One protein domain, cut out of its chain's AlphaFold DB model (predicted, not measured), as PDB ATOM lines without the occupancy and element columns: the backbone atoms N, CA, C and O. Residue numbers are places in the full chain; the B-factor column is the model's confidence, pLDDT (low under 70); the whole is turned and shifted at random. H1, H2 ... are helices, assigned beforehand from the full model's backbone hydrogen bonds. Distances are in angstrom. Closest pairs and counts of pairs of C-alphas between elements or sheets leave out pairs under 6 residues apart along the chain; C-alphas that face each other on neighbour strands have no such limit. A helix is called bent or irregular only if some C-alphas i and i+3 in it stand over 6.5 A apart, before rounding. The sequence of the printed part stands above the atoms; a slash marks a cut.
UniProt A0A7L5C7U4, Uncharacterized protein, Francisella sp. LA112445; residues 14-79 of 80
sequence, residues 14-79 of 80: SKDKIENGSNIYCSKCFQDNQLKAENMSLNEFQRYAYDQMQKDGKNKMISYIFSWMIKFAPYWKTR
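This is residues 14 to 79 of the 80 residues of an uncharacterized protein of Francisella sp. LA112445 (UniProt A0A7L5C7U4). A looping stretch, residues 14 to 41, makes one side of this domain, and a hairpin of two helices side by side, H1 and H2, makes the other. The short H3 lies near the end of the hairpin where H1 begins and H2 ends. The printed part has 66 residues, with three named helices in the order H1, H2, H3 and no named strand. The class is all helix, though under half of the residues, 32 of 66, are in named elements. The whole is compact, with a radius of gyration of the C-alphas of 11.9 A, and rounded, spanning 31 by 27 by 19 A.

Within residues 14 to 41, residues 30 to 31 pair with residues 34 to 35, antiparallel. H1, residues 42 to 55, and H2, residues 60 to 72, form a helical hairpin. They touch, their closest C-alphas being those of Gln 46 and Ser 67, 4.9 A apart, and run opposite ways at a shallow tilt of 30 degrees. H3, residues 74 to 78, is close to H1 but not clearly touching, the closest C-alphas being those of Leu 42 and Trp 76, 7.1 A apart. H3 is also close to H2 but not clearly touching, the closest C-alphas being those of Lys 71 and Lys 77, 7.3 A apart. Every O i to N i+4 pair is within hydrogen-bond range in H1 and H3, and 7 of 9 are in H2.

Ser 14 has its C-alpha at (22.899, -15.295, -8.115). H1 begins at C-alpha 42, (45.922, -13.437, -2.268), and measures 19.9 A from first to last C-alpha. H2 measures 19.8 A and is neither bent nor irregular, but only just: C-alphas 68 and 71 are 6.5 A apart. H3 measures 6.2 A and ends at C-alpha 78, (40.405, -19.191, 6.864).

The C-alphas of Asn 33 and Met 61, the two farthest apart, are 31.4 A from each other. The printed part has no cut, and the links H1 to H2 and H2 to H3 are tight. The mean pLDDT of the printed part is 89.5, and no printed residue is under 70.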
ATOM      1  N   SER A  14      24.073 -15.610  -7.285       84.56
ATOM      2  CA  SER A  14      22.899 -15.295  -8.115       84.56
ATOM      3  C   SER A  14      23.228 -14.636  -9.459       84.56
ATOM      4  O   SER A  14      22.377 -14.588 -10.343       84.56
ATOM      5  N   LYS A  15      24.436 -14.075  -9.610       83.25
ATOM      6  CA  LYS A  15      24.916 -13.492 -10.871       83.25
ATOM      7  C   LYS A  15      25.765 -14.465 -11.679       83.25
ATOM      8  O   LYS A  15      26.161 -14.124 -12.794       83.25
ATOM      9  N   ASP A  16      26.071 -15.625 -11.114       83.75
ATOM     10  CA  ASP A  16      26.748 -16.677 -11.838       83.75
ATOM     11  C   ASP A  16      25.742 -17.397 -12.732       83.75
ATOM     12  O   ASP A  16      24.710 -17.871 -12.267       83.75
ATOM     13  N   LYS A  17      26.010 -17.410 -14.034       75.50
ATOM     14  CA  LYS A  17      25.101 -17.992 -15.031       75.50
ATOM     15  C   LYS A  17      25.458 -19.434 -15.378       75.50
ATOM     16  O   LYS A  17      24.777 -20.038 -16.197       75.50
ATOM     17  N   ILE A  18      26.557 -19.939 -14.823       82.19
ATOM     18  CA  ILE A  18      27.129 -21.233 -15.168       82.19
ATOM     19  C   ILE A  18      27.076 -22.104 -13.919       82.19
ATOM     20  O   ILE A  18      27.655 -21.757 -12.892       82.19
ATOM     21  N   GLU A  19      26.403 -23.245 -14.021       76.38
ATOM     22  CA  GLU A  19      26.476 -24.281 -12.997       76.38
ATOM     23  C   GLU A  19      27.831 -24.992 -13.095       76.38
ATOM     24  O   GLU A  19      28.234 -25.452 -14.161       76.38
ATOM     25  N   ASN A  20      28.557 -25.060 -11.981       74.81
ATOM     26  CA  ASN A  20      29.894 -25.661 -11.894       74.81
ATOM     27  C   ASN A  20      29.969 -26.787 -10.843       74.81
ATOM     28  O   ASN A  20      31.055 -27.138 -10.389       74.81
ATOM     29  N   GLY A  21      28.815 -27.292 -10.390       74.69
ATOM     30  CA  GLY A  21      28.711 -28.312  -9.341       74.69
ATOM     31  C   GLY A  21      29.025 -27.827  -7.917       74.69
ATOM     32  O   GLY A  21      28.865 -28.598  -6.971       74.69
ATOM     33  N   SER A  22      29.431 -26.566  -7.725       80.06
ATOM     34  CA  SER A  22      29.717 -25.988  -6.410       80.06
ATOM     35  C   SER A  22      28.612 -25.037  -5.955       80.06
ATOM     36  O   SER A  22      28.307 -24.044  -6.605       80.06
ATOM     37  N   ASN A  23      28.075 -25.273  -4.756       81.69
ATOM     38  CA  ASN A  23      27.141 -24.347  -4.094       81.69
ATOM     39  C   ASN A  23      27.854 -23.251  -3.277       81.69
ATOM     40  O   ASN A  23      27.212 -22.485  -2.553       81.69
ATOM     41  N   ILE A  24      29.188 -23.223  -3.333       88.06
ATOM     42  CA  ILE A  24      30.056 -22.409  -2.474       88.06
ATOM     43  C   ILE A  24      30.867 -21.410  -3.303       88.06
ATOM     44  O   ILE A  24      31.053 -20.255  -2.903       88.06
ATOM     45  N   TYR A  25      31.354 -21.852  -4.460       90.62
ATOM     46  CA  TYR A  25      32.248 -21.090  -5.319       90.62
ATOM     47  C   TYR A  25      31.619 -20.857  -6.683       90.62
ATOM     48  O   TYR A  25      30.990 -21.745  -7.244       90.62
ATOM     49  N   CYS A  26      31.850 -19.678  -7.251       90.62
ATOM     50  CA  CYS A  26      31.397 -19.399  -8.606       90.62
ATOM     51  C   CYS A  26      32.217 -20.143  -9.668       90.62
ATOM     52  O   CYS A  26      33.382 -20.482  -9.446       90.62
ATOM     53  N   SER A  27      31.636 -20.304 -10.850       89.44
ATOM     54  CA  SER A  27      32.176 -20.942 -12.057       89.44
ATOM     55  C   SER A  27      33.508 -20.371 -12.530       89.44
ATOM     56  O   SER A  27      34.285 -21.047 -13.194       89.44
ATOM     57  N   LYS A  28      33.808 -19.118 -12.174       88.19
ATOM     58  CA  LYS A  28      35.098 -18.479 -12.472       88.19
ATOM     59  C   LYS A  28      36.192 -18.815 -11.460       88.19
ATOM     60  O   LYS A  28      37.370 -18.686 -11.783       88.19
ATOM     61  N   CYS A  29      35.815 -19.163 -10.230       90.38
ATOM     62  CA  CYS A  29      36.759 -19.520  -9.169       90.38
ATOM     63  C   CYS A  29      36.981 -21.026  -9.090       90.38
ATOM     64  O   CYS A  29      38.094 -21.444  -8.791       90.38
ATOM     65  N   PHE A  30      35.934 -21.808  -9.341       90.69
ATOM     66  CA  PHE A  30      35.952 -23.261  -9.288       90.69
ATOM     67  C   PHE A  30      35.692 -23.819 -10.685       90.69
ATOM     68  O   PHE A  30      34.589 -23.669 -11.218       90.69
ATOM     69  N   GLN A  31      36.744 -24.388 -11.268       88.19
ATOM     70  CA  GLN A  31      36.813 -24.918 -12.630       88.19
ATOM     71  C   GLN A  31      37.475 -26.294 -12.563       88.19
ATOM     72  O   GLN A  31      38.391 -26.479 -11.768       88.19
ATOM     73  N   ASP A  32      37.000 -27.258 -13.352       85.62
ATOM     74  CA  ASP A  32      37.585 -28.607 -13.426       85.62
ATOM     75  C   ASP A  32      37.747 -29.296 -12.054       85.62
ATOM     76  O   ASP A  32      38.744 -29.954 -11.773       85.62
ATOM     77  N   ASN A  33      36.750 -29.129 -11.177       83.44
ATOM     78  CA  ASN A  33      36.752 -29.610  -9.789       83.44
ATOM     79  C   ASN A  33      37.872 -29.048  -8.892       83.44
ATOM     80  O   ASN A  33      38.137 -29.604  -7.826       83.44
ATOM     81  N   GLN A  34      38.508 -27.942  -9.283       88.12
ATOM     82  CA  GLN A  34      39.586 -27.306  -8.528       88.12
ATOM     83  C   GLN A  34      39.333 -25.815  -8.318       88.12
ATOM     84  O   GLN A  34      38.793 -25.105  -9.175       88.12
ATOM     85  N   LEU A  35      39.743 -25.311  -7.153       89.75
ATOM     86  CA  LEU A  35      39.683 -23.887  -6.868       89.75
ATOM     87  C   LEU A  35      40.951 -23.213  -7.391       89.75
ATOM     88  O   LEU A  35      42.056 -23.459  -6.914       89.75
ATOM     89  N   LYS A  36      40.793 -22.264  -8.312       88.88
ATOM     90  CA  LYS A  36      41.916 -21.542  -8.930       88.88
ATOM     91  C   LYS A  36      42.818 -20.827  -7.915       88.88
ATOM     92  O   LYS A  36      44.001 -20.627  -8.167       88.88
ATOM     93  N   ALA A  37      42.259 -20.456  -6.764       89.00
ATOM     94  CA  ALA A  37      42.978 -19.801  -5.678       89.00
ATOM     95  C   ALA A  37      43.931 -20.724  -4.894       89.00
ATOM     96  O   ALA A  37      44.801 -20.210  -4.193       89.00
ATOM     97  N   GLU A  38      43.819 -22.053  -5.010       88.69
ATOM     98  CA  GLU A  38      44.707 -22.988  -4.298       88.69
ATOM     99  C   GLU A  38      46.173 -22.783  -4.685       88.69
ATOM    100  O   GLU A  38      47.039 -22.728  -3.813       88.69
ATOM    101  N   ASN A  39      46.430 -22.532  -5.969       87.12
ATOM    102  CA  ASN A  39      47.773 -22.333  -6.518       87.12
ATOM    103  C   ASN A  39      48.191 -20.855  -6.607       87.12
ATOM    104  O   ASN A  39      49.149 -20.533  -7.302       87.12
ATOM    105  N   MET A  40      47.465 -19.941  -5.952       91.56
ATOM    106  CA  MET A  40      47.743 -18.502  -5.995       91.56
ATOM    107  C   MET A  40      47.780 -17.901  -4.592       91.56
ATOM    108  O   MET A  40      46.989 -18.255  -3.714       91.56
ATOM    109  N   SER A  41      48.658 -16.923  -4.396       92.69
ATOM    110  CA  SER A  41      48.587 -16.010  -3.258       92.69
ATOM    111  C   SER A  41      47.390 -15.063  -3.385       92.69
ATOM    112  O   SER A  41      46.841 -14.851  -4.471       92.69
ATOM    113  N   LEU A  42      46.997 -14.434  -2.273       92.44
ATOM    114  CA  LEU A  42      45.922 -13.437  -2.268       92.44
ATOM    115  C   LEU A  42      46.191 -12.320  -3.283       92.44
ATOM    116  O   LEU A  42      45.313 -11.977  -4.068       92.44
ATOM    117  N   ASN A  43      47.414 -11.789  -3.308       93.44
ATOM    118  CA  ASN A  43      47.783 -10.688  -4.196       93.44
ATOM    119  C   ASN A  43      47.708 -11.089  -5.678       93.44
ATOM    120  O   ASN A  43      47.234 -10.307  -6.504       93.44
ATOM    121  N   GLU A  44      48.145 -12.303  -6.024       94.31
ATOM    122  CA  GLU A  44      48.030 -12.835  -7.387       94.31
ATOM    123  C   GLU A  44      46.569 -13.000  -7.791       94.31
ATOM    124  O   GLU A  44      46.169 -12.576  -8.876       94.31
ATOM    125  N   PHE A  45      45.743 -13.526  -6.888       94.44
ATOM    126  CA  PHE A  45      44.327 -13.712  -7.159       94.44
ATOM    127  C   PHE A  45      43.572 -12.379  -7.293       94.44
ATOM    128  O   PHE A  45      42.698 -12.242  -8.149       94.44
ATOM    129  N   GLN A  46      43.931 -11.361  -6.504       94.69
ATOM    130  CA  GLN A  46      43.377 -10.011  -6.643       94.69
ATOM    131  C   GLN A  46      43.707  -9.394  -8.007       94.69
ATOM    132  O   GLN A  46      42.821  -8.818  -8.642       94.69
ATOM    133  N   ARG A  47      44.951  -9.544  -8.481       95.12
ATOM    134  CA  ARG A  47      45.358  -9.101  -9.827       95.12
ATOM    135  C   ARG A  47      44.595  -9.855 -10.910       95.12
ATOM    136  O   ARG A  47      43.986  -9.226 -11.766       95.12
ATOM    137  N   TYR A  48      44.524 -11.181 -10.799       93.56
ATOM    138  CA  TYR A  48      43.764 -12.016 -11.725       93.56
ATOM    139  C   TYR A  48      42.289 -11.592 -11.817       93.56
ATOM    140  O   TYR A  48      41.752 -11.426 -12.912       93.56
ATOM    141  N   ALA A  49      41.630 -11.371 -10.676       93.31
ATOM    142  CA  ALA A  49      40.239 -10.935 -10.646       93.31
ATOM    143  C   ALA A  49      40.061  -9.540 -11.263       93.31
ATOM    144  O   ALA A  49      39.106  -9.322 -12.012       93.31
ATOM    145  N   TYR A  50      40.977  -8.608 -10.976       94.88
ATOM    146  CA  TYR A  50      40.988  -7.281 -11.588       94.88
ATOM    147  C   TYR A  50      41.097  -7.374 -13.114       94.88
ATOM    148  O   TYR A  50      40.238  -6.839 -13.817       94.88
ATOM    149  N   ASP A  51      42.083  -8.115 -13.619       94.38
ATOM    150  CA  ASP A  51      42.314  -8.287 -15.055       94.38
ATOM    151  C   ASP A  51      41.117  -8.944 -15.741       94.38
ATOM    152  O   ASP A  51      40.716  -8.533 -16.831       94.38
ATOM    153  N   GLN A  52      40.489  -9.928 -15.092       91.50
ATOM    154  CA  GLN A  52      39.294 -10.565 -15.633       91.50
ATOM    155  C   GLN A  52      38.110  -9.595 -15.709       91.50
ATOM    156  O   GLN A  52      37.407  -9.567 -16.715       91.50
ATOM    157  N   MET A  53      37.899  -8.757 -14.691       91.94
ATOM    158  CA  MET A  53      36.848  -7.734 -14.737       91.94
ATOM    159  C   MET A  53      37.112  -6.677 -15.813       91.94
ATOM    160  O   MET A  53      36.165  -6.216 -16.450       91.94
ATOM    161  N   GLN A  54      38.377  -6.319 -16.051       94.62
ATOM    162  CA  GLN A  54      38.756  -5.434 -17.154       94.62
ATOM    163  C   GLN A  54      38.444  -6.063 -18.517       94.62
ATOM    164  O   GLN A  54      37.837  -5.405 -19.361       94.62
ATOM    165  N   LYS A  55      38.778  -7.346 -18.710       93.19
ATOM    166  CA  LYS A  55      38.423  -8.107 -19.923       93.19
ATOM    167  C   LYS A  55      36.910  -8.205 -20.127       93.19
ATOM    168  O   LYS A  55      36.442  -8.095 -21.253       93.19
ATOM    169  N   ASP A  56      36.148  -8.325 -19.041       89.06
ATOM    170  CA  ASP A  56      34.680  -8.337 -19.053       89.06
ATOM    171  C   ASP A  56      34.058  -6.931 -19.275       89.06
ATOM    172  O   ASP A  56      32.840  -6.754 -19.147       89.06
ATOM    173  N   GLY A  57      34.876  -5.905 -19.551       92.25
ATOM    174  CA  GLY A  57      34.436  -4.539 -19.842       92.25
ATOM    175  C   GLY A  57      33.956  -3.751 -18.621       92.25
ATOM    176  O   GLY A  57      33.211  -2.778 -18.761       92.25
ATOM    177  N   LYS A  58      34.323  -4.158 -17.398       91.75
ATOM    178  CA  LYS A  58      33.970  -3.412 -16.181       91.75
ATOM    179  C   LYS A  58      34.865  -2.190 -16.007       91.75
ATOM    180  O   LYS A  58      36.053  -2.197 -16.322       91.75
ATOM    181  N   ASN A  59      34.301  -1.134 -15.426       94.88
ATOM    182  CA  ASN A  59      35.047   0.078 -15.107       94.88
ATOM    183  C   ASN A  59      36.229  -0.232 -14.160       94.88
ATOM    184  O   ASN A  59      36.097  -1.039 -13.232       94.88
ATOM    185  N   LYS A  60      37.372   0.430 -14.385       93.56
ATOM    186  CA  LYS A  60      38.605   0.302 -13.589       93.56
ATOM    187  C   LYS A  60      38.379   0.492 -12.090       93.56
ATOM    188  O   LYS A  60      38.858  -0.311 -11.298       93.56
ATOM    189  N   MET A  61      37.606   1.504 -11.701       93.75
ATOM    190  CA  MET A  61      37.352   1.825 -10.296       93.75
ATOM    191  C   MET A  61      36.561   0.714  -9.598       93.75
ATOM    192  O   MET A  61      36.955   0.253  -8.530       93.75
ATOM    193  N   ILE A  62      35.486   0.229 -10.231       91.12
ATOM    194  CA  ILE A  62      34.686  -0.885  -9.697       91.12
ATOM    195  C   ILE A  62      35.545  -2.144  -9.604       91.12
ATOM    196  O   ILE A  62      35.500  -2.842  -8.595       91.12
ATOM    197  N   SER A  63      36.352  -2.406 -10.633       93.88
ATOM    198  CA  SER A  63      37.236  -3.570 -10.675       93.88
ATOM    199  C   SER A  63      38.267  -3.531  -9.551       93.88
ATOM    200  O   SER A  63      38.505  -4.541  -8.898       93.88
ATOM    201  N   TYR A  64      38.844  -2.363  -9.275       94.31
ATOM    202  CA  TYR A  64      39.795  -2.190  -8.182       94.31
ATOM    203  C   TYR A  64      39.146  -2.397  -6.807       94.31
ATOM    204  O   TYR A  64      39.691  -3.103  -5.962       94.31
ATOM    205  N   ILE A  65      37.956  -1.829  -6.586       93.69
ATOM    206  CA  ILE A  65      37.224  -2.002  -5.323       93.69
ATOM    207  C   ILE A  65      36.873  -3.479  -5.113       93.69
ATOM    208  O   ILE A  65      37.130  -4.026  -4.040       93.69
ATOM    209  N   PHE A  66      36.331  -4.146  -6.137       91.56
ATOM    210  CA  PHE A  66      35.946  -5.553  -6.033       91.56
ATOM    211  C   PHE A  66      37.147  -6.466  -5.799       91.56
ATOM    212  O   PHE A  66      37.079  -7.324  -4.921       91.56
ATOM    213  N   SER A  67      38.251  -6.279  -6.531       94.19
ATOM    214  CA  SER A  67      39.452  -7.091  -6.323       94.19
ATOM    215  C   SER A  67      40.044  -6.861  -4.933       94.19
ATOM    216  O   SER A  67      40.401  -7.816  -4.245       94.19
ATOM    217  N   TRP A  68      40.061  -5.620  -4.445       93.69
ATOM    218  CA  TRP A  68      40.514  -5.315  -3.089       93.69
ATOM    219  C   TRP A  68      39.640  -5.973  -2.011       93.69
ATOM    220  O   TRP A  68      40.172  -6.477  -1.020       93.69
ATOM    221  N   MET A  69      38.320  -6.040  -2.214       93.25
ATOM    222  CA  MET A  69      37.382  -6.677  -1.278       93.25
ATOM    223  C   MET A  69      37.587  -8.190  -1.124       93.25
ATOM    224  O   MET A  69      37.194  -8.746  -0.097       93.25
ATOM    225  N   ILE A  70      38.237  -8.857  -2.086       93.56
ATOM    226  CA  ILE A  70      38.455 -10.313  -2.064       93.56
ATOM    227  C   ILE A  70      39.168 -10.778  -0.793       93.56
ATOM    228  O   ILE A  70      38.828 -11.830  -0.257       93.56
ATOM    229  N   LYS A  71      40.082  -9.973  -0.242       92.44
ATOM    230  CA  LYS A  71      40.788 -10.301   1.007       92.44
ATOM    231  C   LYS A  71      39.860 -10.547   2.200       92.44
ATOM    232  O   LYS A  71      40.262 -11.162   3.180       92.44
ATOM    233  N   PHE A  72      38.629 -10.040   2.144       91.75
ATOM    234  CA  PHE A  72      37.635 -10.239   3.192       91.75
ATOM    235  C   PHE A  72      36.748 -11.463   2.971       91.75
ATOM    236  O   PHE A  72      35.934 -11.772   3.849       91.75
ATOM    237  N   ALA A  73      36.876 -12.142   1.830       91.94
ATOM    238  CA  ALA A  73      36.094 -13.326   1.540       91.94
ATOM    239  C   ALA A  73      36.482 -14.475   2.498       91.94
ATOM    240  O   ALA A  73      37.648 -14.570   2.895       91.94
ATOM    241  N   PRO A  74      35.520 -15.330   2.896       91.25
ATOM    242  CA  PRO A  74      35.741 -16.389   3.880       91.25
ATOM    243  C   PRO A  74      36.974 -17.254   3.606       91.25
ATOM    244  O   PRO A  74      37.759 -17.463   4.524       91.25
ATOM    245  N   TYR A  75      37.198 -17.659   2.350       91.00
ATOM    246  CA  TYR A  75      38.340 -18.489   1.953       91.00
ATOM    247  C   TYR A  75      39.690 -17.879   2.362       91.00
ATOM    248  O   TYR A  75      40.538 -18.556   2.938       91.00
ATOM    249  N   TRP A  76      39.877 -16.580   2.120       91.19
ATOM    250  CA  TRP A  76      41.130 -15.884   2.429       91.19
ATOM    251  C   TRP A  76      41.295 -15.579   3.916       91.19
ATOM    252  O   TRP A  76      42.413 -15.389   4.376       91.19
ATOM    253  N   LYS A  77      40.197 -15.552   4.677       87.69
ATOM    254  CA  LYS A  77      40.240 -15.414   6.137       87.69
ATOM    255  C   LYS A  77      40.565 -16.727   6.844       87.69
ATOM    256  O   LYS A  77      41.147 -16.695   7.924       87.69
ATOM    257  N   THR A  78      40.155 -17.863   6.279       86.25
ATOM    258  CA  THR A  78      40.405 -19.191   6.864       86.25
ATOM    259  C   THR A  78      41.771 -19.755   6.494       86.25
ATOM    260  O   THR A  78      42.284 -20.606   7.214       86.25
ATOM    261  N   ARG A  79      42.370 -19.282   5.395       76.25
ATOM    262  CA  ARG A  79      43.732 -19.620   4.973       76.25
ATOM    263  C   ARG A  79      44.743 -18.876   5.863       76.25
ATOM    264  O   ARG A  79      45.211 -17.801   5.500       76.25
TER     265      ARG A  79